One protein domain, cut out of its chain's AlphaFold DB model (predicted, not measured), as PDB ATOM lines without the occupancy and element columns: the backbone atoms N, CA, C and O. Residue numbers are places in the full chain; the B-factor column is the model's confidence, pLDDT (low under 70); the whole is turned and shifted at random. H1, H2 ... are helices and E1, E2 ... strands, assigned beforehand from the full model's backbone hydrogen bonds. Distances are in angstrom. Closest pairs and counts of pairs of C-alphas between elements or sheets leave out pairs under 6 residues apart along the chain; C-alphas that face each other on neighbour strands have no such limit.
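This is residues 432 to 591 of the 633 residues of the protein "Flagellar hook-length control protein FliK" of Lactococcus lactis subsp. cremoris (UniProt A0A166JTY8). Despite little regular structure, two strongly twisted sheets form a sandwich, strands crossed at 46 degrees: mixed E1 E2 E6 E9 and antiparallel E3 E4 E5 E7 E8, with H1 on the latter. The 160 printed residues run E1 E2 E3 H1 H2 E4 E5 E6 E7 E8 E9; 63 are in named elements, class mixed. It is compact, radius of gyration of the C-alphas 15.0 A, spans 49 by 35 by 29 A.

Start at E1, residues 432 to 439: antiparallel E6, residues 513 to 519, pairs N 433 with O 516 at 2.8 A. Parallel E9, residues 586 to 590, is on the other side, N 436 to O 586 at 2.8 A. Antiparallel E3, residues 451 to 457, and E7, residues 538 to 544, pair N 453 with O 541 at 3.0 A. In H1, residues 460 to 469, every O i to N i+4 pair is within hydrogen-bond range.

Find C-alpha 432 at (305.431, 169.179, 252.342); E1 runs 23.6 A. E9 ends at (290.188, 164.467, 268.116). E2 spans residues 442 to 446, E4 493 to 495, E5 505 to 507, E8 567 to 570; H2, 482 to 485, only grazes E3's sheet.

The printed part has no cut; links H1 to H2, E6 to E7, E7 to E8 and E8 to E9 are long. Confidence is under 70 in 40 residues, among them 522 to 536.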
ATOM      1  N   GLY A 432     305.624 169.229 250.903       85.62
ATOM      2  CA  GLY A 432     305.431 169.179 252.342       85.62
ATOM      3  C   GLY A 432     303.946 169.100 252.688       85.62
ATOM      4  O   GLY A 432     303.086 169.467 251.885       85.62
ATOM      5  N   ILE A 433     303.654 168.597 253.879       84.12
ATOM      6  CA  ILE A 433     302.322 168.546 254.480       84.12
ATOM      7  C   ILE A 433     302.388 169.340 255.772       84.12
ATOM      8  O   ILE A 433     303.230 169.049 256.618       84.12
ATOM      9  N   ASP A 434     301.435 170.237 255.979       85.06
ATOM     10  CA  ASP A 434     301.076 170.692 257.311       85.06
ATOM     11  C   ASP A 434     299.656 170.234 257.663       85.06
ATOM     12  O   ASP A 434     298.808 169.935 256.810       85.06
ATOM     13  N   PHE A 435     299.398 170.155 258.959       83.69
ATOM     14  CA  PHE A 435     298.048 169.981 259.458       83.69
ATOM     15  C   PHE A 435     297.891 170.596 260.838       83.69
ATOM     16  O   PHE A 435     298.818 170.622 261.654       83.69
ATOM     17  N   GLN A 436     296.674 171.051 261.117       86.69
ATOM     18  CA  GLN A 436     296.284 171.566 262.415       86.69
ATOM     19  C   GLN A 436     295.454 170.540 263.184       86.69
ATOM     20  O   GLN A 436     294.444 170.015 262.711       86.69
ATOM     21  N   LYS A 437     295.870 170.290 264.419       86.38
ATOM     22  CA  LYS A 437     295.202 169.420 265.371       86.38
ATOM     23  C   LYS A 437     294.287 170.231 266.276       86.38
ATOM     24  O   LYS A 437     294.750 171.079 267.040       86.38
ATOM     25  N   VAL A 438     292.994 169.921 266.230       84.19
ATOM     26  CA  VAL A 438     291.958 170.642 266.986       84.19
ATOM     27  C   VAL A 438     291.075 169.709 267.813       84.19
ATOM     28  O   VAL A 438     291.049 168.490 267.594       84.19
ATOM     29  N   ASP A 439     290.350 170.283 268.770       81.75
ATOM     30  CA  ASP A 439     289.246 169.614 269.463       81.75
ATOM     31  C   ASP A 439     288.035 169.472 268.522       81.75
ATOM     32  O   ASP A 439     287.631 170.430 267.861       81.75
ATOM     33  N   ALA A 440     287.434 168.282 268.467       77.69
ATOM     34  CA  ALA A 440     286.283 167.997 267.605       77.69
ATOM     35  C   ALA A 440     285.031 168.838 267.921       77.69
ATOM     36  O   ALA A 440     284.193 169.040 267.044       77.69
ATOM     37  N   HIS A 441     284.894 169.343 269.147       74.25
ATOM     38  CA  HIS A 441     283.766 170.172 269.579       74.25
ATOM     39  C   HIS A 441     284.044 171.671 269.436       74.25
ATOM     40  O   HIS A 441     283.129 172.480 269.597       74.25
ATOM     41  N   SER A 442     285.294 172.058 269.165       73.62
ATOM     42  CA  SER A 442     285.700 173.452 269.022       73.62
ATOM     43  C   SER A 442     286.977 173.555 268.193       73.62
ATOM     44  O   SER A 442     288.085 173.397 268.707       73.62
ATOM     45  N   THR A 443     286.832 173.912 266.918       68.50
ATOM     46  CA  THR A 443     287.958 174.098 265.989       68.50
ATOM     47  C   THR A 443     288.894 175.248 266.384       68.50
ATOM     48  O   THR A 443     290.009 175.320 265.886       68.50
ATOM     49  N   SER A 444     288.491 176.122 267.317       73.06
ATOM     50  CA  SER A 444     289.366 177.146 267.904       73.06
ATOM     51  C   SER A 444     290.270 176.617 269.024       73.06
ATOM     52  O   SER A 444     291.136 177.344 269.509       73.06
ATOM     53  N   THR A 445     290.056 175.381 269.483       80.25
ATOM     54  CA  THR A 445     290.865 174.751 270.531       80.25
ATOM     55  C   THR A 445     291.971 173.930 269.880       80.25
ATOM     56  O   THR A 445     291.735 172.822 269.403       80.25
ATOM     57  N   LEU A 446     293.183 174.484 269.875       85.00
ATOM     58  CA  LEU A 446     294.372 173.880 269.272       85.00
ATOM     59  C   LEU A 446     295.028 172.891 270.244       85.00
ATOM     60  O   LEU A 446     295.167 173.188 271.433       85.00
ATOM     61  N   LEU A 447     295.432 171.721 269.748       84.81
ATOM     62  CA  LEU A 447     295.936 170.626 270.577       84.81
ATOM     63  C   LEU A 447     297.427 170.392 270.342       84.81
ATOM     64  O   LEU A 447     297.838 169.978 269.263       84.81
ATOM     65  N   LYS A 448     298.225 170.625 271.388       87.56
ATOM     66  CA  LYS A 448     299.672 170.381 271.419       87.56
ATOM     67  C   LYS A 448     299.977 168.955 271.882       87.56
ATOM     68  O   LYS A 448     299.334 168.451 272.800       87.56
ATOM     69  N   GLY A 449     301.047 168.368 271.350       88.62
ATOM     70  CA  GLY A 449     301.669 167.151 271.877       88.62
ATOM     71  C   GLY A 449     301.167 165.842 271.269       88.62
ATOM     72  O   GLY A 449     301.747 164.805 271.559       88.62
ATOM     73  N   ALA A 450     300.159 165.878 270.397       90.25
ATOM     74  CA  ALA A 450     299.797 164.724 269.580       90.25
ATOM     75  C   ALA A 450     300.937 164.383 268.606       90.25
ATOM     76  O   ALA A 450     301.508 165.306 268.008       90.25
ATOM     77  N   GLN A 451     301.241 163.094 268.434       93.31
ATOM     78  CA  GLN A 451     302.279 162.606 267.524       93.31
ATOM     79  C   GLN A 451     301.681 161.796 266.376       93.31
ATOM     80  O   GLN A 451     300.752 161.008 266.570       93.31
ATOM     81  N   PHE A 452     302.260 161.977 265.193       94.06
ATOM     82  CA  PHE A 452     301.807 161.387 263.942       94.06
ATOM     83  C   PHE A 452     302.963 160.757 263.181       94.06
ATOM     84  O   PHE A 452     304.060 161.315 263.144       94.06
ATOM     85  N   VAL A 453     302.675 159.648 262.509       93.69
ATOM     86  CA  VAL A 453     303.520 159.086 261.448       93.69
ATOM     87  C   VAL A 453     302.827 159.234 260.100       93.69
ATOM     88  O   VAL A 453     301.604 159.380 260.044       93.69
ATOM     89  N   LEU A 454     303.592 159.194 259.013       90.62
ATOM     90  CA  LEU A 454     303.053 159.324 257.661       90.62
ATOM     91  C   LEU A 454     303.066 157.976 256.931       90.62
ATOM     92  O   LEU A 454     304.082 157.280 256.899       90.62
ATOM     93  N   VAL A 455     301.938 157.621 256.323       87.69
ATOM     94  CA  VAL A 455     301.778 156.433 255.478       87.69
ATOM     95  C   VAL A 455     301.560 156.874 254.037       87.69
ATOM     96  O   VAL A 455     300.698 157.707 253.765       87.69
ATOM     97  N   GLN A 456     302.319 156.290 253.114       83.31
ATOM     98  CA  GLN A 456     302.034 156.353 251.685       83.31
ATOM     99  C   GLN A 456     301.215 155.119 251.300       83.31
ATOM    100  O   GLN A 456     301.656 153.997 251.559       83.31
ATOM    101  N   ALA A 457     300.046 155.305 250.693       78.44
ATOM    102  CA  ALA A 457     299.162 154.205 250.312       78.44
ATOM    103  C   ALA A 457     298.346 154.519 249.053       78.44
ATOM    104  O   ALA A 457     298.065 155.682 248.768       78.44
ATOM    105  N   LYS A 458     297.922 153.474 248.327       76.06
ATOM    106  CA  LYS A 458     297.035 153.614 247.156       76.06
ATOM    107  C   LYS A 458     295.645 154.133 247.539       76.06
ATOM    108  O   LYS A 458     295.051 154.905 246.795       76.06
ATOM    109  N   THR A 459     295.121 153.704 248.686       77.31
ATOM    110  CA  THR A 459     293.810 154.119 249.199       77.31
ATOM    111  C   THR A 459     293.815 154.232 250.723       77.31
ATOM    112  O   THR A 459     294.682 153.680 251.404       77.31
ATOM    113  N   ALA A 460     292.782 154.875 251.275       80.75
ATOM    114  CA  ALA A 460     292.570 154.952 252.719       80.75
ATOM    115  C   ALA A 460     292.402 153.562 253.349       80.75
ATOM    116  O   ALA A 460     292.831 153.336 254.478       80.75
ATOM    117  N   ALA A 461     291.813 152.620 252.606       84.81
ATOM    118  CA  ALA A 461     291.653 151.241 253.048       84.81
ATOM    119  C   ALA A 461     293.002 150.508 253.131       84.81
ATOM    120  O   ALA A 461     293.223 149.751 254.071       84.81
ATOM    121  N   ASP A 462     293.924 150.765 252.199       84.94
ATOM    122  CA  ASP A 462     295.268 150.182 252.235       84.94
ATOM    123  C   ASP A 462     296.098 150.749 253.397       84.94
ATOM    124  O   ASP A 462     296.758 149.992 254.112       84.94
ATOM    125  N   ALA A 463     296.015 152.064 253.640       86.56
ATOM    126  CA  ALA A 463     296.634 152.689 254.810       86.56
ATOM    127  C   ALA A 463     296.079 152.098 256.113       86.56
ATOM    128  O   ALA A 463     296.840 151.731 257.011       86.56
ATOM    129  N   GLN A 464     294.757 151.945 256.191       88.62
ATOM    130  CA  GLN A 464     294.092 151.348 257.341       88.62
ATOM    131  C   GLN A 464     294.521 149.897 257.578       88.62
ATOM    132  O   GLN A 464     294.806 149.514 258.710       88.62
ATOM    133  N   ASN A 465     294.618 149.094 256.521       88.75
ATOM    134  CA  ASN A 465     295.042 147.701 256.624       88.75
ATOM    135  C   ASN A 465     296.480 147.575 257.168       88.75
ATOM    136  O   ASN A 465     296.768 146.704 257.996       88.75
ATOM    137  N   LEU A 466     297.382 148.482 256.767       88.56
ATOM    138  CA  LEU A 466     298.740 148.549 257.316       88.56
ATOM    139  C   LEU A 466     298.720 148.827 258.829       88.56
ATOM    140  O   LEU A 466     299.441 148.171 259.584       88.56
ATOM    141  N   VAL A 467     297.876 149.760 259.276       89.69
ATOM    142  CA  VAL A 467     297.702 150.114 260.695       89.69
ATOM    143  C   VAL A 467     297.107 148.948 261.492       89.69
ATOM    144  O   VAL A 467     297.647 148.582 262.538       89.69
ATOM    145  N   GLU A 468     296.049 148.310 260.989       88.88
ATOM    146  CA  GLU A 468     295.387 147.162 261.629       88.88
ATOM    147  C   GLU A 468     296.318 145.958 261.773       88.88
ATOM    148  O   GLU A 468     296.375 145.324 262.828       88.88
ATOM    149  N   THR A 469     297.120 145.675 260.751       88.31
ATOM    150  CA  THR A 469     298.108 144.589 260.801       88.31
ATOM    151  C   THR A 469     299.165 144.837 261.885       88.31
ATOM    152  O   THR A 469     299.740 143.894 262.432       88.31
ATOM    153  N   ASN A 470     299.386 146.101 262.261       87.81
ATOM    154  CA  ASN A 470     300.446 146.527 263.169       87.81
ATOM    155  C   ASN A 470     299.919 147.229 264.429       87.81
ATOM    156  O   ASN A 470     300.623 148.049 265.016       87.81
ATOM    157  N   THR A 471     298.716 146.865 264.892       86.81
ATOM    158  CA  THR A 471     298.035 147.468 266.061       86.81
ATOM    159  C   THR A 471     298.924 147.695 267.289       86.81
ATOM    160  O   THR A 471     298.764 148.693 267.983       86.81
ATOM    161  N   ARG A 472     299.894 146.807 267.556       86.00
ATOM    162  CA  ARG A 472     300.827 146.925 268.691       86.00
ATOM    163  C   ARG A 472     301.657 148.217 268.674       86.00
ATOM    164  O   ARG A 472     302.085 148.652 269.737       86.00
ATOM    165  N   LEU A 473     301.899 148.802 267.500       86.38
ATOM    166  CA  LEU A 473     302.647 150.056 267.346       86.38
ATOM    167  C   LEU A 473     301.813 151.299 267.706       86.38
ATOM    168  O   LEU A 473     302.369 152.372 267.903       86.38
ATOM    169  N   PHE A 474     300.492 151.153 267.821       87.50
ATOM    170  CA  PHE A 474     299.533 152.232 268.069       87.50
ATOM    171  C   PHE A 474     298.944 152.098 269.475       87.50
ATOM    172  O   PHE A 474     297.748 151.885 269.672       87.50
ATOM    173  N   ASN A 475     299.823 152.156 270.470       84.94
ATOM    174  CA  ASN A 475     299.517 151.895 271.877       84.94
ATOM    175  C   ASN A 475     299.439 153.171 272.733       84.94
ATOM    176  O   ASN A 475     299.355 153.070 273.954       84.94
ATOM    177  N   ASN A 476     299.446 154.348 272.100       87.38
ATOM    178  CA  ASN A 476     299.472 155.658 272.748       87.38
ATOM    179  C   ASN A 476     300.739 155.934 273.577       87.38
ATOM    180  O   ASN A 476     300.757 156.887 274.353       87.38
ATOM    181  N   GLU A 477     301.808 155.152 273.415       87.12
ATOM    182  CA  GLU A 477     303.102 155.464 274.022       87.12
ATOM    183  C   GLU A 477     303.788 156.596 273.254       87.12
ATOM    184  O   GLU A 477     303.764 156.631 272.018       87.12
ATOM    185  N   THR A 478     304.432 157.510 273.981       88.25
ATOM    186  CA  THR A 478     305.218 158.582 273.365       88.25
ATOM    187  C   THR A 478     306.367 157.983 272.552       88.25
ATOM    188  O   THR A 478     307.182 157.215 273.063       88.25
ATOM    189  N   GLN A 479     306.456 158.371 271.285       90.00
ATOM    190  CA  GLN A 479     307.523 157.970 270.378       90.00
ATOM    191  C   GLN A 479     308.679 158.969 270.470       90.00
ATOM    192  O   GLN A 479     308.490 160.174 270.283       90.00
ATOM    193  N   THR A 480     309.880 158.468 270.765       87.94
ATOM    194  CA  THR A 480     311.111 159.279 270.793       87.94
ATOM    195  C   THR A 480     311.611 159.562 269.379       87.94
ATOM    196  O   THR A 480     312.069 160.663 269.085       87.94
ATOM    197  N   ASP A 481     311.521 158.559 268.509       83.19
ATOM    198  CA  ASP A 481     311.802 158.630 267.083       83.19
ATOM    199  C   ASP A 481     310.957 157.578 266.344       83.19
ATOM    200  O   ASP A 481     310.424 156.646 266.952       83.19
ATOM    201  N   GLY A 482     310.805 157.707 265.024       86.06
ATOM    202  CA  GLY A 482     310.021 156.762 264.216       86.06
ATOM    203  C   GLY A 482     310.662 155.378 264.044       86.06
ATOM    204  O   GLY A 482     310.326 154.659 263.102       86.06
ATOM    205  N   SER A 483     311.599 154.985 264.914       88.50
ATOM    206  CA  SER A 483     312.339 153.720 264.819       88.50
ATOM    207  C   SER A 483     311.452 152.484 264.984       88.50
ATOM    208  O   SER A 483     311.738 151.443 264.395       88.50
ATOM    209  N   ALA A 484     310.344 152.599 265.719       85.44
ATOM    210  CA  ALA A 484     309.385 151.512 265.913       85.44
ATOM    211  C   ALA A 484     308.627 151.116 264.627       85.44
ATOM    212  O   ALA A 484     308.017 150.049 264.582       85.44
ATOM    213  N   PHE A 485     308.681 151.958 263.590       85.00
ATOM    214  CA  PHE A 485     307.915 151.826 262.345       85.00
ATOM    215  C   PHE A 485     308.798 151.476 261.127       85.00
ATOM    216  O   PHE A 485     308.299 151.372 260.005       85.00
ATOM    217  N   VAL A 486     310.106 151.272 261.333       69.56
ATOM    218  CA  VAL A 486     311.074 150.877 260.293       69.56
ATOM    219  C   VAL A 486     310.692 149.490 259.746       69.56
ATOM    220  O   VAL A 486     310.504 148.554 260.519       69.56
ATOM    221  N   ALA A 487     310.622 149.336 258.421       61.34
ATOM    222  CA  ALA A 487     310.391 148.067 257.705       61.34
ATOM    223  C   ALA A 487     308.974 147.457 257.751       61.34
ATOM    224  O   ALA A 487     308.787 146.310 257.340       61.34
ATOM    225  N   VAL A 488     307.960 148.206 258.184       66.88
ATOM    226  CA  VAL A 488     306.568 147.750 258.096       66.88
ATOM    227  C   VAL A 488     305.962 148.199 256.765       66.88
ATOM    228  O   VAL A 488     305.667 149.377 256.557       66.88
ATOM    229  N   THR A 489     305.784 147.250 255.847       69.06
ATOM    230  CA  THR A 489     305.193 147.479 254.524       69.06
ATOM    231  C   THR A 489     304.140 146.422 254.197       69.06
ATOM    232  O   THR A 489     304.103 145.338 254.781       69.06
ATOM    233  N   SER A 490     303.264 146.760 253.259       74.38
ATOM    234  CA  SER A 490     302.320 145.859 252.597       74.38
ATOM    235  C   SER A 490     302.410 146.063 251.084       74.38
ATOM    236  O   SER A 490     303.084 146.987 250.623       74.38
ATOM    237  N   ASP A 491     301.683 145.254 250.314       70.12
ATOM    238  CA  ASP A 491     301.664 145.349 248.850       70.12
ATOM    239  C   ASP A 491     301.166 146.718 248.335       70.12
ATOM    240  O   ASP A 491     301.545 147.130 247.245       70.12
ATOM    241  N   ASN A 492     300.363 147.457 249.115       76.69
ATOM    242  CA  ASN A 492     299.745 148.721 248.678       76.69
ATOM    243  C   ASN A 492     300.014 149.927 249.597       76.69
ATOM    244  O   ASN A 492     299.515 151.021 249.318       76.69
ATOM    245  N   ALA A 493     300.755 149.744 250.694       79.19
ATOM    246  CA  ALA A 493     301.011 150.797 251.675       79.19
ATOM    247  C   ALA A 493     302.343 150.605 252.413       79.19
ATOM    248  O   ALA A 493     302.722 149.478 252.743       79.19
ATOM    249  N   LYS A 494     303.018 151.712 252.731       82.31
ATOM    250  CA  LYS A 494     304.260 151.751 253.521       82.31
ATOM    251  C   LYS A 494     304.322 152.993 254.408       82.31
ATOM    252  O   LYS A 494     303.765 154.032 254.054       82.31
ATOM    253  N   PHE A 495     305.056 152.918 255.516       85.62
ATOM    254  CA  PHE A 495     305.466 154.131 256.227       85.62
ATOM    255  C   PHE A 495     306.466 154.929 255.387       85.62
ATOM    256  O   PHE A 495     307.328 154.358 254.716       85.62
ATOM    257  N   VAL A 496     306.338 156.252 255.420       83.12
ATOM    258  CA  VAL A 496     307.304 157.169 254.812       83.12
ATOM    259  C   VAL A 496     308.481 157.309 255.759       83.12
ATOM    260  O   VAL A 496     308.274 157.561 256.946       83.12
ATOM    261  N   THR A 497     309.700 157.145 255.249       80.19
ATOM    262  CA  THR A 497     310.916 157.103 256.066       80.19
ATOM    263  C   THR A 497     311.915 158.197 255.705       80.19
ATOM    264  O   THR A 497     311.975 158.618 254.554       80.19
ATOM    265  N   ASP A 498     312.721 158.610 256.681       77.44
ATOM    266  CA  ASP A 498     313.874 159.500 256.514       77.44
ATOM    267  C   ASP A 498     315.113 158.779 255.931       77.44
ATOM    268  O   ASP A 498     315.080 157.580 255.631       77.44
ATOM    269  N   SER A 499     316.233 159.510 255.812       73.75
ATOM    270  CA  SER A 499     317.560 159.008 255.387       73.75
ATOM    271  C   SER A 499     318.038 157.778 256.147       73.75
ATOM    272  O   SER A 499     318.819 156.979 255.629       73.75
ATOM    273  N   THR A 500     317.629 157.647 257.404       80.00
ATOM    274  CA  THR A 500     318.067 156.584 258.307       80.00
ATOM    275  C   THR A 500     317.145 155.367 258.253       80.00
ATOM    276  O   THR A 500     317.393 154.375 258.944       80.00
ATOM    277  N   GLY A 501     316.095 155.425 257.428       76.81
ATOM    278  CA  GLY A 501     315.069 154.397 257.301       76.81
ATOM    279  C   GLY A 501     314.022 154.434 258.415       76.81
ATOM    280  O   GLY A 501     313.177 153.538 258.470       76.81
ATOM    281  N   LYS A 502     314.046 155.437 259.303       85.94
ATOM    282  CA  LYS A 502     313.042 155.617 260.365       85.94
ATOM    283  C   LYS A 502     311.815 156.300 259.806       85.94
ATOM    284  O   LYS A 502     311.946 157.159 258.945       85.94
ATOM    285  N   ALA A 503     310.627 155.943 260.294       88.75
ATOM    286  CA  ALA A 503     309.427 156.636 259.844       88.75
ATOM    287  C   ALA A 503     309.491 158.121 260.211       88.75
ATOM    288  O   ALA A 503     309.969 158.484 261.290       88.75
ATOM    289  N   LEU A 504     308.969 158.972 259.332       89.50
ATOM    290  CA  LEU A 504     308.780 160.376 259.655       89.50
ATOM    291  C   LEU A 504     307.818 160.487 260.841       89.50
ATOM    292  O   LEU A 504     306.736 159.899 260.830       89.50
ATOM    293  N   LEU A 505     308.225 161.248 261.858       92.75
ATOM    294  CA  LEU A 505     307.467 161.477 263.082       92.75
ATOM    295  C   LEU A 505     307.282 162.981 263.276       92.75
ATOM    296  O   LEU A 505     308.260 163.713 263.420       92.75
ATOM    297  N   ALA A 506     306.033 163.432 263.339       92.69
ATOM    298  CA  ALA A 506     305.696 164.829 263.582       92.69
ATOM    299  C   ALA A 506     304.948 164.975 264.909       92.69
ATOM    300  O   ALA A 506     304.075 164.173 265.234       92.69
ATOM    301  N   THR A 507     305.281 166.009 265.686       92.88
ATOM    302  CA  THR A 507     304.590 166.338 266.942       92.88
ATOM    303  C   THR A 507     303.949 167.711 266.832       92.88
ATOM    304  O   THR A 507     304.600 168.684 266.460       92.88
ATOM    305  N   THR A 508     302.676 167.798 267.198       90.94
ATOM    306  CA  THR A 508     301.918 169.051 267.163       90.94
ATOM    307  C   THR A 508     302.474 170.062 268.167       90.94
ATOM    308  O   THR A 508     302.627 169.784 269.362       90.94
ATOM    309  N   ASN A 509     302.802 171.254 267.675       88.81
ATOM    310  CA  ASN A 509     303.393 172.333 268.460       88.81
ATOM    311  C   ASN A 509     302.339 173.092 269.300       88.81
ATOM    312  O   ASN A 509     301.189 172.678 269.422       88.81
ATOM    313  N   ALA A 510     302.723 174.214 269.919       85.88
ATOM    314  CA  ALA A 510     301.814 175.017 270.750       85.88
ATOM    315  C   ALA A 510     300.611 175.606 269.986       85.88
ATOM    316  O   ALA A 510     299.584 175.880 270.600       85.88
ATOM    317  N   SER A 511     300.728 175.753 268.668       83.75
ATOM    318  CA  SER A 511     299.651 176.171 267.763       83.75
ATOM    319  C   SER A 511     298.861 174.976 267.208       83.75
ATOM    320  O   SER A 511     298.078 175.131 266.273       83.75
ATOM    321  N   GLY A 512     299.092 173.773 267.742       84.81
ATOM    322  CA  GLY A 512     298.494 172.530 267.270       84.81
ATOM    323  C   GLY A 512     298.948 172.107 265.874       84.81
ATOM    324  O   GLY A 512     298.293 171.268 265.274       84.81
ATOM    325  N   VAL A 513     300.031 172.676 265.337       87.06
ATOM    326  CA  VAL A 513     300.501 172.381 263.974       87.06
ATOM    327  C   VAL A 513     301.594 171.323 264.011       87.06
ATOM    328  O   VAL A 513     302.503 171.407 264.841       87.06
ATOM    329  N   ALA A 514     301.508 170.348 263.113       89.25
ATOM    330  CA  ALA A 514     302.560 169.385 262.811       89.25
ATOM    331  C   ALA A 514     302.844 169.392 261.302       89.25
ATOM    332  O   ALA A 514     301.971 169.738 260.506       89.25
ATOM    333  N   GLU A 515     304.074 169.033 260.935       88.94
ATOM    334  CA  GLU A 515     304.590 169.160 259.573       88.94
ATOM    335  C   GLU A 515     305.387 167.915 259.169       88.94
ATOM    336  O   GLU A 515     306.110 167.337 259.986       88.94
ATOM    337  N   PHE A 516     305.261 167.528 257.901       89.31
ATOM    338  CA  PHE A 516     306.130 166.577 257.217       89.31
ATOM    339  C   PHE A 516     306.735 167.255 255.986       89.31
ATOM    340  O   PHE A 516     306.010 167.794 255.155       89.31
ATOM    341  N   THR A 517     308.054 167.210 255.858       87.81
ATOM    342  CA  THR A 517     308.839 167.857 254.795       87.81
ATOM    343  C   THR A 517     309.450 166.817 253.854       87.81
ATOM    344  O   THR A 517     309.405 165.619 254.139       87.81
ATOM    345  N   ALA A 518     310.033 167.274 252.743       84.75
ATOM    346  CA  ALA A 518     310.784 166.445 251.802       84.75
ATOM    347  C   ALA A 518     309.985 165.242 251.270       84.75
ATOM    348  O   ALA A 518     310.429 164.093 251.306       84.75
ATOM    349  N   LEU A 519     308.774 165.498 250.782       81.38
ATOM    350  CA  LEU A 519     307.862 164.473 250.289       81.38
ATOM    351  C   LEU A 519     307.839 164.425 248.766       81.38
ATOM    352  O   LEU A 519     307.708 165.443 248.089       81.38
ATOM    353  N   ASN A 520     307.872 163.209 248.238       76.38
ATOM    354  CA  ASN A 520     307.646 162.958 246.827       76.38
ATOM    355  C   ASN A 520     306.144 163.117 246.502       76.38
ATOM    356  O   ASN A 520     305.295 162.456 247.091       76.38
ATOM    357  N   LEU A 521     305.792 163.963 245.541       70.94
ATOM    358  CA  LEU A 521     304.419 164.240 245.111       70.94
ATOM    359  C   LEU A 521     303.900 163.194 244.108       70.94
ATOM    360  O   LEU A 521     303.330 163.545 243.075       70.94
ATOM    361  N   VAL A 522     304.100 161.905 244.406       60.41
ATOM    362  CA  VAL A 522     303.639 160.794 243.555       60.41
ATOM    363  C   VAL A 522     302.117 160.843 243.401       60.41
ATOM    364  O   VAL A 522     301.383 160.814 244.395       60.41
ATOM    365  N   ASP A 523     301.650 160.839 242.153       50.09
ATOM    366  CA  ASP A 523     300.244 160.656 241.791       50.09
ATOM    367  C   ASP A 523     300.070 159.396 240.924       50.09
ATOM    368  O   ASP A 523     301.003 158.851 240.339       50.09
ATOM    369  N   THR A 524     298.834 158.921 240.891       42.28
ATOM    370  CA  THR A 524     298.274 157.855 240.059       42.28
ATOM    371  C   THR A 524     298.280 158.154 238.558       42.28
ATOM    372  O   THR A 524     298.100 157.229 237.766       42.28
ATOM    373  N   ASN A 525     298.482 159.411 238.150       35.03
ATOM    374  CA  ASN A 525     298.751 159.778 236.766       35.03
ATOM    375  C   ASN A 525     300.245 160.103 236.610       35.03
ATOM    376  O   ASN A 525     300.887 160.668 237.486       35.03
ATOM    377  N   THR A 526     300.831 159.709 235.492       42.62
ATOM    378  CA  THR A 526     302.235 159.945 235.131       42.62
ATOM    379  C   THR A 526     302.550 161.417 234.818       42.62
ATOM    380  O   THR A 526     303.497 161.698 234.083       42.62
ATOM    381  N   ASP A 527     301.756 162.372 235.313       42.75
ATOM    382  CA  ASP A 527     301.831 163.767 234.890       42.75
ATOM    383  C   ASP A 527     302.897 164.547 235.679       42.75
ATOM    384  O   ASP A 527     302.772 164.871 236.863       42.75
ATOM    385  N   ALA A 528     303.965 164.859 234.953       48.97
ATOM    386  CA  ALA A 528     305.038 165.791 235.258       48.97
ATOM    387  C   ALA A 528     304.534 167.248 235.402       48.97
ATOM    388  O   ALA A 528     304.998 168.150 234.710       48.97
ATOM    389  N   SER A 529     303.566 167.525 236.272       49.81
ATOM    390  CA  SER A 529     303.124 168.905 236.546       49.81
ATOM    391  C   SER A 529     302.580 169.131 237.957       49.81
ATOM    392  O   SER A 529     302.282 170.267 238.331       49.81
ATOM    393  N   ASN A 530     302.493 168.080 238.777       53.69
ATOM    394  CA  ASN A 530     301.837 168.157 240.073       53.69
ATOM    395  C   ASN A 530     302.594 169.057 241.063       53.69
ATOM    396  O   ASN A 530     303.687 168.739 241.533       53.69
ATOM    397  N   THR A 531     301.972 170.183 241.415       53.59
ATOM    398  CA  THR A 531     302.344 171.035 242.559       53.59
ATOM    399  C   THR A 531     301.643 170.605 243.854       53.59
ATOM    400  O   THR A 531     301.914 171.165 244.916       53.59
ATOM    401  N   ALA A 532     300.735 169.627 243.766       53.59
ATOM    402  CA  ALA A 532     299.995 169.025 244.871       53.59
ATOM    403  C   ALA A 532     299.599 167.573 244.537       53.59
ATOM    404  O   ALA A 532     299.413 167.247 243.363       53.59
ATOM    405  N   ASN A 533     299.424 166.706 245.542       60.31
ATOM    406  CA  ASN A 533     298.875 165.355 245.344       60.31
ATOM    407  C   ASN A 533     297.328 165.386 245.335       60.31
ATOM    408  O   ASN A 533     296.663 165.234 246.354       60.31
ATOM    409  N   ASN A 534     296.695 165.535 244.176       51.50
ATOM    410  CA  ASN A 534     295.228 165.668 244.128       51.50
ATOM    411  C   ASN A 534     294.438 164.363 244.387       51.50
ATOM    412  O   ASN A 534     293.229 164.341 244.160       51.50
ATOM    413  N   ASN A 535     295.071 163.282 244.868       53.94
ATOM    414  CA  ASN A 535     294.431 161.964 244.935       53.94
ATOM    415  C   ASN A 535     294.744 161.104 246.179       53.94
ATOM    416  O   ASN A 535     294.642 159.881 246.123       53.94
ATOM    417  N   GLY A 536     295.086 161.711 247.325       56.62
ATOM    418  CA  GLY A 536     295.076 160.988 248.607       56.62
ATOM    419  C   GLY A 536     296.124 159.875 248.726       56.62
ATOM    420  O   GLY A 536     295.829 158.797 249.232       56.62
ATOM    421  N   THR A 537     297.350 160.121 248.267       72.19
ATOM    422  CA  THR A 537     298.467 159.164 248.377       72.19
ATOM    423  C   THR A 537     299.070 159.101 249.783       72.19
ATOM    424  O   THR A 537     299.774 158.143 250.102       72.19
ATOM    425  N   TYR A 538     298.821 160.117 250.615       83.81
ATOM    426  CA  TYR A 538     299.389 160.252 251.953       83.81
ATOM    427  C   TYR A 538     298.316 160.287 253.038       83.81
ATOM    428  O   TYR A 538     297.284 160.948 252.909       83.81
ATOM    429  N   TYR A 539     298.609 159.589 254.132       87.25
ATOM    430  CA  TYR A 539     297.746 159.470 255.295       87.25
ATOM    431  C   TYR A 539     298.554 159.724 256.565       87.25
ATOM    432  O   TYR A 539     299.496 158.988 256.866       87.25
ATOM    433  N   ALA A 540     298.191 160.760 257.317       91.44
ATOM    434  CA  ALA A 540     298.728 160.994 258.648       91.44
ATOM    435  C   ALA A 540     298.029 160.046 259.625       91.44
ATOM    436  O   ALA A 540     296.799 159.990 259.670       91.44
ATOM    437  N   VAL A 541     298.807 159.300 260.404       92.12
ATOM    438  CA  VAL A 541     298.283 158.341 261.375       92.12
ATOM    439  C   VAL A 541     298.662 158.783 262.780       92.12
ATOM    440  O   VAL A 541     299.847 158.890 263.095       92.12
ATOM    441  N   GLU A 542     297.661 159.055 263.621       92.25
ATOM    442  CA  GLU A 542     297.886 159.427 265.026       92.25
ATOM    443  C   GLU A 542     298.426 158.202 265.780       92.25
ATOM    444  O   GLU A 542     297.826 157.121 265.737       92.25
ATOM    445  N   VAL A 543     299.571 158.362 266.448       91.38
ATOM    446  CA  VAL A 543     300.237 157.310 267.247       91.38
ATOM    447  C   VAL A 543     300.248 157.632 268.738       91.38
ATOM    448  O   VAL A 543     300.322 156.723 269.564       91.38
ATOM    449  N   HIS A 544     300.128 158.916 269.080       89.81
ATOM    450  CA  HIS A 544     300.042 159.411 270.449       89.81
ATOM    451  C   HIS A 544     299.067 160.590 270.499       89.81
ATOM    452  O   HIS A 544     299.218 161.555 269.747       89.81
ATOM    453  N   ALA A 545     298.067 160.505 271.368       87.50
ATOM    454  CA  ALA A 545     297.055 161.531 271.568       87.50
ATOM    455  C   ALA A 545     297.608 162.714 272.391       87.50
ATOM    456  O   ALA A 545     298.546 162.548 273.171       87.50
ATOM    457  N   PRO A 546     297.044 163.926 272.253       83.88
ATOM    458  CA  PRO A 546     297.529 165.096 272.978       83.88
ATOM    459  C   PRO A 546     297.190 165.027 274.473       83.88
ATOM    460  O   PRO A 546     296.071 164.690 274.867       83.88
ATOM    461  N   ASN A 547     298.129 165.456 275.319       73.69
ATOM    462  CA  ASN A 547     297.859 165.693 276.737       73.69
ATOM    463  C   ASN A 547     297.073 166.996 276.920       73.69
ATOM    464  O   ASN A 547     297.227 167.959 276.162       73.69
ATOM    465  N   LYS A 548     296.236 167.073 277.958       60.06
ATOM    466  CA  LYS A 548     295.573 168.333 278.303       60.06
ATOM    467  C   LYS A 548     296.610 169.308 278.878       60.06
ATOM    468  O   LYS A 548     297.511 168.914 279.616       60.06
ATOM    469  N   ALA A 549     296.476 170.595 278.555       49.88
ATOM    470  CA  ALA A 549     297.397 171.651 278.994       49.88
ATOM    471  C   ALA A 549     297.487 171.834 280.531       49.88
ATOM    472  O   ALA A 549     298.301 172.626 280.997       49.88
ATOM    473  N   ASP A 550     296.665 171.128 281.315       45.75
ATOM    474  CA  ASP A 550     296.590 171.198 282.778       45.75
ATOM    475  C   ASP A 550     297.380 170.098 283.514       45.75
ATOM    476  O   ASP A 550     297.304 170.023 284.739       45.75
ATOM    477  N   GLY A 551     298.176 169.288 282.805       46.22
ATOM    478  CA  GLY A 551     299.145 168.377 283.428       46.22
ATOM    479  C   GLY A 551     298.552 167.098 284.027       46.22
ATOM    480  O   GLY A 551     299.156 166.527 284.929       46.22
ATOM    481  N   ASN A 552     297.386 166.655 283.543       46.78
ATOM    482  CA  ASN A 552     296.836 165.331 283.844       46.78
ATOM    483  C   ASN A 552     297.097 164.365 282.676       46.78
ATOM    484  O   ASN A 552     296.770 164.674 281.529       46.78
ATOM    485  N   ASP A 553     297.639 163.187 282.985       45.31
ATOM    486  CA  ASP A 553     298.348 162.318 282.033       45.31
ATOM    487  C   ASP A 553     297.505 161.620 280.945       45.31
ATOM    488  O   ASP A 553     298.092 160.910 280.147       45.31
ATOM    489  N   ASN A 554     296.173 161.776 280.852       53.31
ATOM    490  CA  ASN A 554     295.371 161.123 279.791       53.31
ATOM    491  C   ASN A 554     293.968 161.739 279.615       53.31
ATOM    492  O   ASN A 554     293.009 161.232 280.196       53.31
ATOM    493  N   ASN A 555     293.793 162.790 278.803       64.25
ATOM    494  CA  ASN A 555     292.445 163.358 278.588       64.25
ATOM    495  C   ASN A 555     291.944 163.399 277.133       64.25
ATOM    496  O   ASN A 555     290.782 163.740 276.924       64.25
ATOM    497  N   TYR A 556     292.756 162.985 276.156       75.81
ATOM    498  CA  TYR A 556     292.301 162.599 274.815       75.81
ATOM    499  C   TYR A 556     292.683 161.141 274.581       75.81
ATOM    500  O   TYR A 556     293.777 160.720 274.953       75.81
ATOM    501  N   ALA A 557     291.768 160.355 274.018       76.75
ATOM    502  CA  ALA A 557     292.040 158.959 273.708       76.75
ATOM    503  C   ALA A 557     292.638 158.853 272.304       76.75
ATOM    504  O   ALA A 557     292.211 159.563 271.389       76.75
ATOM    505  N   LEU A 558     293.594 157.942 272.129       80.81
ATOM    506  CA  LEU A 558     294.009 157.535 270.795       80.81
ATOM    507  C   LEU A 558     292.818 156.836 270.112       80.81
ATOM    508  O   LEU A 558     292.253 155.912 270.713       80.81
ATOM    509  N   PRO A 559     292.397 157.254 268.904       75.25
ATOM    510  CA  PRO A 559     291.282 156.610 268.223       75.25
ATOM    511  C   PRO A 559     291.556 155.126 267.943       75.25
ATOM    512  O   PRO A 559     292.695 154.707 267.736       75.25
ATOM    513  N   THR A 560     290.502 154.310 267.930       74.06
ATOM    514  CA  THR A 560     290.627 152.861 267.740       74.06
ATOM    515  C   THR A 560     291.110 152.503 266.338       74.06
ATOM    516  O   THR A 560     290.433 152.770 265.341       74.06
ATOM    517  N   VAL A 561     292.225 151.774 266.291       77.75
ATOM    518  CA  VAL A 561     292.879 151.295 265.066       77.75
ATOM    519  C   VAL A 561     292.038 150.372 264.192       77.75
ATOM    520  O   VAL A 561     292.428 150.153 263.063       77.75
ATOM    521  N   SER A 562     290.912 149.824 264.660       75.00
ATOM    522  CA  SER A 562     290.049 148.903 263.890       75.00
ATOM    523  C   SER A 562     288.932 149.598 263.098       75.00
ATOM    524  O   SER A 562     287.994 148.949 262.646       75.00
ATOM    525  N   THR A 563     288.936 150.934 263.052       72.69
ATOM    526  CA  THR A 563     287.829 151.743 262.499       72.69
ATOM    527  C   THR A 563     288.290 152.851 261.552       72.69
ATOM    528  O   THR A 563     287.483 153.695 261.178       72.69
ATOM    529  N   ALA A 564     289.579 152.893 261.201       74.25
ATOM    530  CA  ALA A 564     290.237 153.993 260.484       74.25
ATOM    531  C   ALA A 564     290.160 155.370 261.152       74.25
ATOM    532  O   ALA A 564     290.596 156.362 260.578       74.25
ATOM    533  N   ALA A 565     289.672 155.447 262.391       78.50
ATOM    534  CA  ALA A 565     289.482 156.710 263.096       78.50
ATOM    535  C   ALA A 565     290.795 157.443 263.430       78.50
ATOM    536  O   ALA A 565     290.751 158.613 263.795       78.50
ATOM    537  N   ASN A 566     291.946 156.768 263.331       80.44
ATOM    538  CA  ASN A 566     293.274 157.353 263.512       80.44
ATOM    539  C   ASN A 566     294.019 157.598 262.187       80.44
ATOM    540  O   ASN A 566     295.179 157.994 262.248       80.44
ATOM    541  N   VAL A 567     293.397 157.355 261.027       87.56
ATOM    542  CA  VAL A 567     294.002 157.495 259.693       87.56
ATOM    543  C   VAL A 567     293.349 158.664 258.962       87.56
ATOM    544  O   VAL A 567     292.161 158.631 258.645       87.56
ATOM    545  N   PHE A 568     294.130 159.701 258.671       87.12
ATOM    546  CA  PHE A 568     293.631 160.954 258.109       87.12
ATOM    547  C   PHE A 568     294.263 161.215 256.740       87.12
ATOM    548  O   PHE A 568     295.489 161.296 256.666       87.12
ATOM    549  N   PRO A 569     293.478 161.360 255.658       84.38
ATOM    550  CA  PRO A 569     294.029 161.766 254.372       84.38
ATOM    551  C   PRO A 569     294.612 163.173 254.489       84.38
ATOM    552  O   PRO A 569     294.006 164.054 255.104       84.38
ATOM    553  N   VAL A 570     295.788 163.370 253.904       81.69
ATOM    554  CA  VAL A 570     296.498 164.649 253.928       81.69
ATOM    555  C   VAL A 570     297.074 164.963 252.556       81.69
ATOM    556  O   VAL A 570     297.596 164.085 251.860       81.69
ATOM    557  N   ASN A 571     296.994 166.238 252.185       78.81
ATOM    558  CA  ASN A 571     297.513 166.710 250.910       78.81
ATOM    559  C   ASN A 571     298.906 167.328 251.077       78.81
ATOM    560  O   ASN A 571     299.100 168.212 251.910       78.81
ATOM    561  N   ALA A 572     299.858 166.853 250.276       79.31
ATOM    562  CA  ALA A 572     301.206 167.386 250.150       79.31
ATOM    563  C   ALA A 572     301.261 168.421 249.020       79.31
ATOM    564  O   ALA A 572     300.670 168.209 247.958       79.31
ATOM    565  N   THR A 573     301.994 169.518 249.224       78.69
ATOM    566  CA  THR A 573     302.139 170.610 248.243       78.69
ATOM    567  C   THR A 573     303.562 171.163 248.217       78.69
ATOM    568  O   THR A 573     304.308 170.997 249.179       78.69
ATOM    569  N   THR A 574     303.951 171.854 247.145       77.94
ATOM    570  CA  THR A 574     305.273 172.508 247.039       77.94
ATOM    571  C   THR A 574     305.397 173.819 247.823       77.94
ATOM    572  O   THR A 574     306.423 174.494 247.737       77.94
ATOM    573  N   THR A 575     304.381 174.214 248.588       72.69
ATOM    574  CA  THR A 575     304.393 175.434 249.402       72.69
ATOM    575  C   THR A 575     304.427 175.087 250.884       72.69
ATOM    576  O   THR A 575     303.602 174.309 251.352       72.69
ATOM    577  N   SER A 576     305.349 175.685 251.646       58.56
ATOM    578  CA  SER A 576     305.347 175.554 253.107       58.56
ATOM    579  C   SER A 576     304.121 176.269 253.677       58.56
ATOM    580  O   SER A 576     303.994 177.494 253.549       58.56
ATOM    581  N   PHE A 577     303.234 175.537 254.333       59.22
ATOM    582  CA  PHE A 577     302.108 176.130 255.034       59.22
ATOM    583  C   PHE A 577     302.531 176.493 256.460       59.22
ATOM    584  O   PHE A 577     302.687 175.654 257.340       59.22
ATOM    585  N   ASN A 578     302.738 177.787 256.693       51.62
ATOM    586  CA  ASN A 578     303.116 178.325 257.998       51.62
ATOM    587  C   ASN A 578     301.888 178.511 258.915       51.62
ATOM    588  O   ASN A 578     301.609 179.612 259.384       51.62
ATOM    589  N   GLY A 579     301.172 177.419 259.191       46.22
ATOM    590  CA  GLY A 579     300.199 177.305 260.277       46.22
ATOM    591  C   GLY A 579     298.882 178.094 260.165       46.22
ATOM    592  O   GLY A 579     298.734 179.060 259.429       46.22
ATOM    593  N   SER A 580     297.911 177.625 260.962       40.44
ATOM    594  CA  SER A 580     296.607 178.208 261.328       40.44
ATOM    595  C   SER A 580     296.032 179.315 260.427       40.44
ATOM    596  O   SER A 580     296.278 180.500 260.658       40.44
ATOM    597  N   GLY A 581     295.109 178.947 259.534       44.69
ATOM    598  CA  GLY A 581     294.191 179.892 258.880       44.69
ATOM    599  C   GLY A 581     294.397 180.096 257.379       44.69
ATOM    600  O   GLY A 581     293.741 180.959 256.799       44.69
ATOM    601  N   THR A 582     295.262 179.313 256.736       42.16
ATOM    602  CA  THR A 582     295.295 179.201 255.274       42.16
ATOM    603  C   THR A 582     294.182 178.254 254.808       42.16
ATOM    604  O   THR A 582     293.840 177.295 255.497       42.16
ATOM    605  N   THR A 583     293.581 178.523 253.648       41.34
ATOM    606  CA  THR A 583     292.468 177.737 253.071       41.34
ATOM    607  C   THR A 583     292.849 176.315 252.653       41.34
ATOM    608  O   THR A 583     291.973 175.549 252.258       41.34
ATOM    609  N   ASP A 584     294.130 175.971 252.774       46.16
ATOM    610  CA  ASP A 584     294.743 174.788 252.176       46.16
ATOM    611  C   ASP A 584     295.389 173.860 253.236       46.16
ATOM    612  O   ASP A 584     295.937 172.819 252.885       46.16
ATOM    613  N   SER A 585     295.313 174.212 254.531       55.91
ATOM    614  CA  SER A 585     295.856 173.403 255.636       55.91
ATOM    615  C   SER A 585     294.890 172.277 256.031       55.91
ATOM    616  O   SER A 585     293.688 172.497 256.229       55.91
ATOM    617  N   ASN A 586     295.404 171.053 256.179       66.56
ATOM    618  CA  ASN A 586     294.597 169.905 256.597       66.56
ATOM    619  C   ASN A 586     294.160 170.080 258.068       66.56
ATOM    620  O   ASN A 586     294.961 170.443 258.926       66.56
ATOM    621  N   THR A 587     292.898 169.792 258.406       72.44
ATOM    622  CA  THR A 587     292.412 169.859 259.800       72.44
ATOM    623  C   THR A 587     292.111 168.465 260.340       72.44
ATOM    624  O   THR A 587     291.289 167.744 259.779       72.44
ATOM    625  N   ILE A 588     292.733 168.101 261.467       78.00
ATOM    626  CA  ILE A 588     292.544 166.814 262.149       78.00
ATOM    627  C   ILE A 588     291.913 167.041 263.526       78.00
ATOM    628  O   ILE A 588     292.535 167.555 264.464       78.00
ATOM    629  N   SER A 589     290.672 166.596 263.702       74.69
ATOM    630  CA  SER A 589     289.950 166.680 264.976       74.69
ATOM    631  C   SER A 589     290.147 165.432 265.839       74.69
ATOM    632  O   SER A 589     290.186 164.327 265.316       74.69
ATOM    633  N   ASN A 590     290.250 165.588 267.164       70.38
ATOM    634  CA  ASN A 590     290.188 164.467 268.116       70.38
ATOM    635  C   ASN A 590     289.069 164.754 269.126       70.38
ATOM    636  O   ASN A 590     288.804 165.909 269.472       70.38
ATOM    637  N   THR A 591     288.366 163.706 269.538       60.56
ATOM    638  CA  THR A 591     287.190 163.798 270.400       60.56
ATOM    639  C   THR A 591     287.623 163.567 271.841       60.56
ATOM    640  O   THR A 591     288.250 162.552 272.146       60.56
TER     641      THR A 591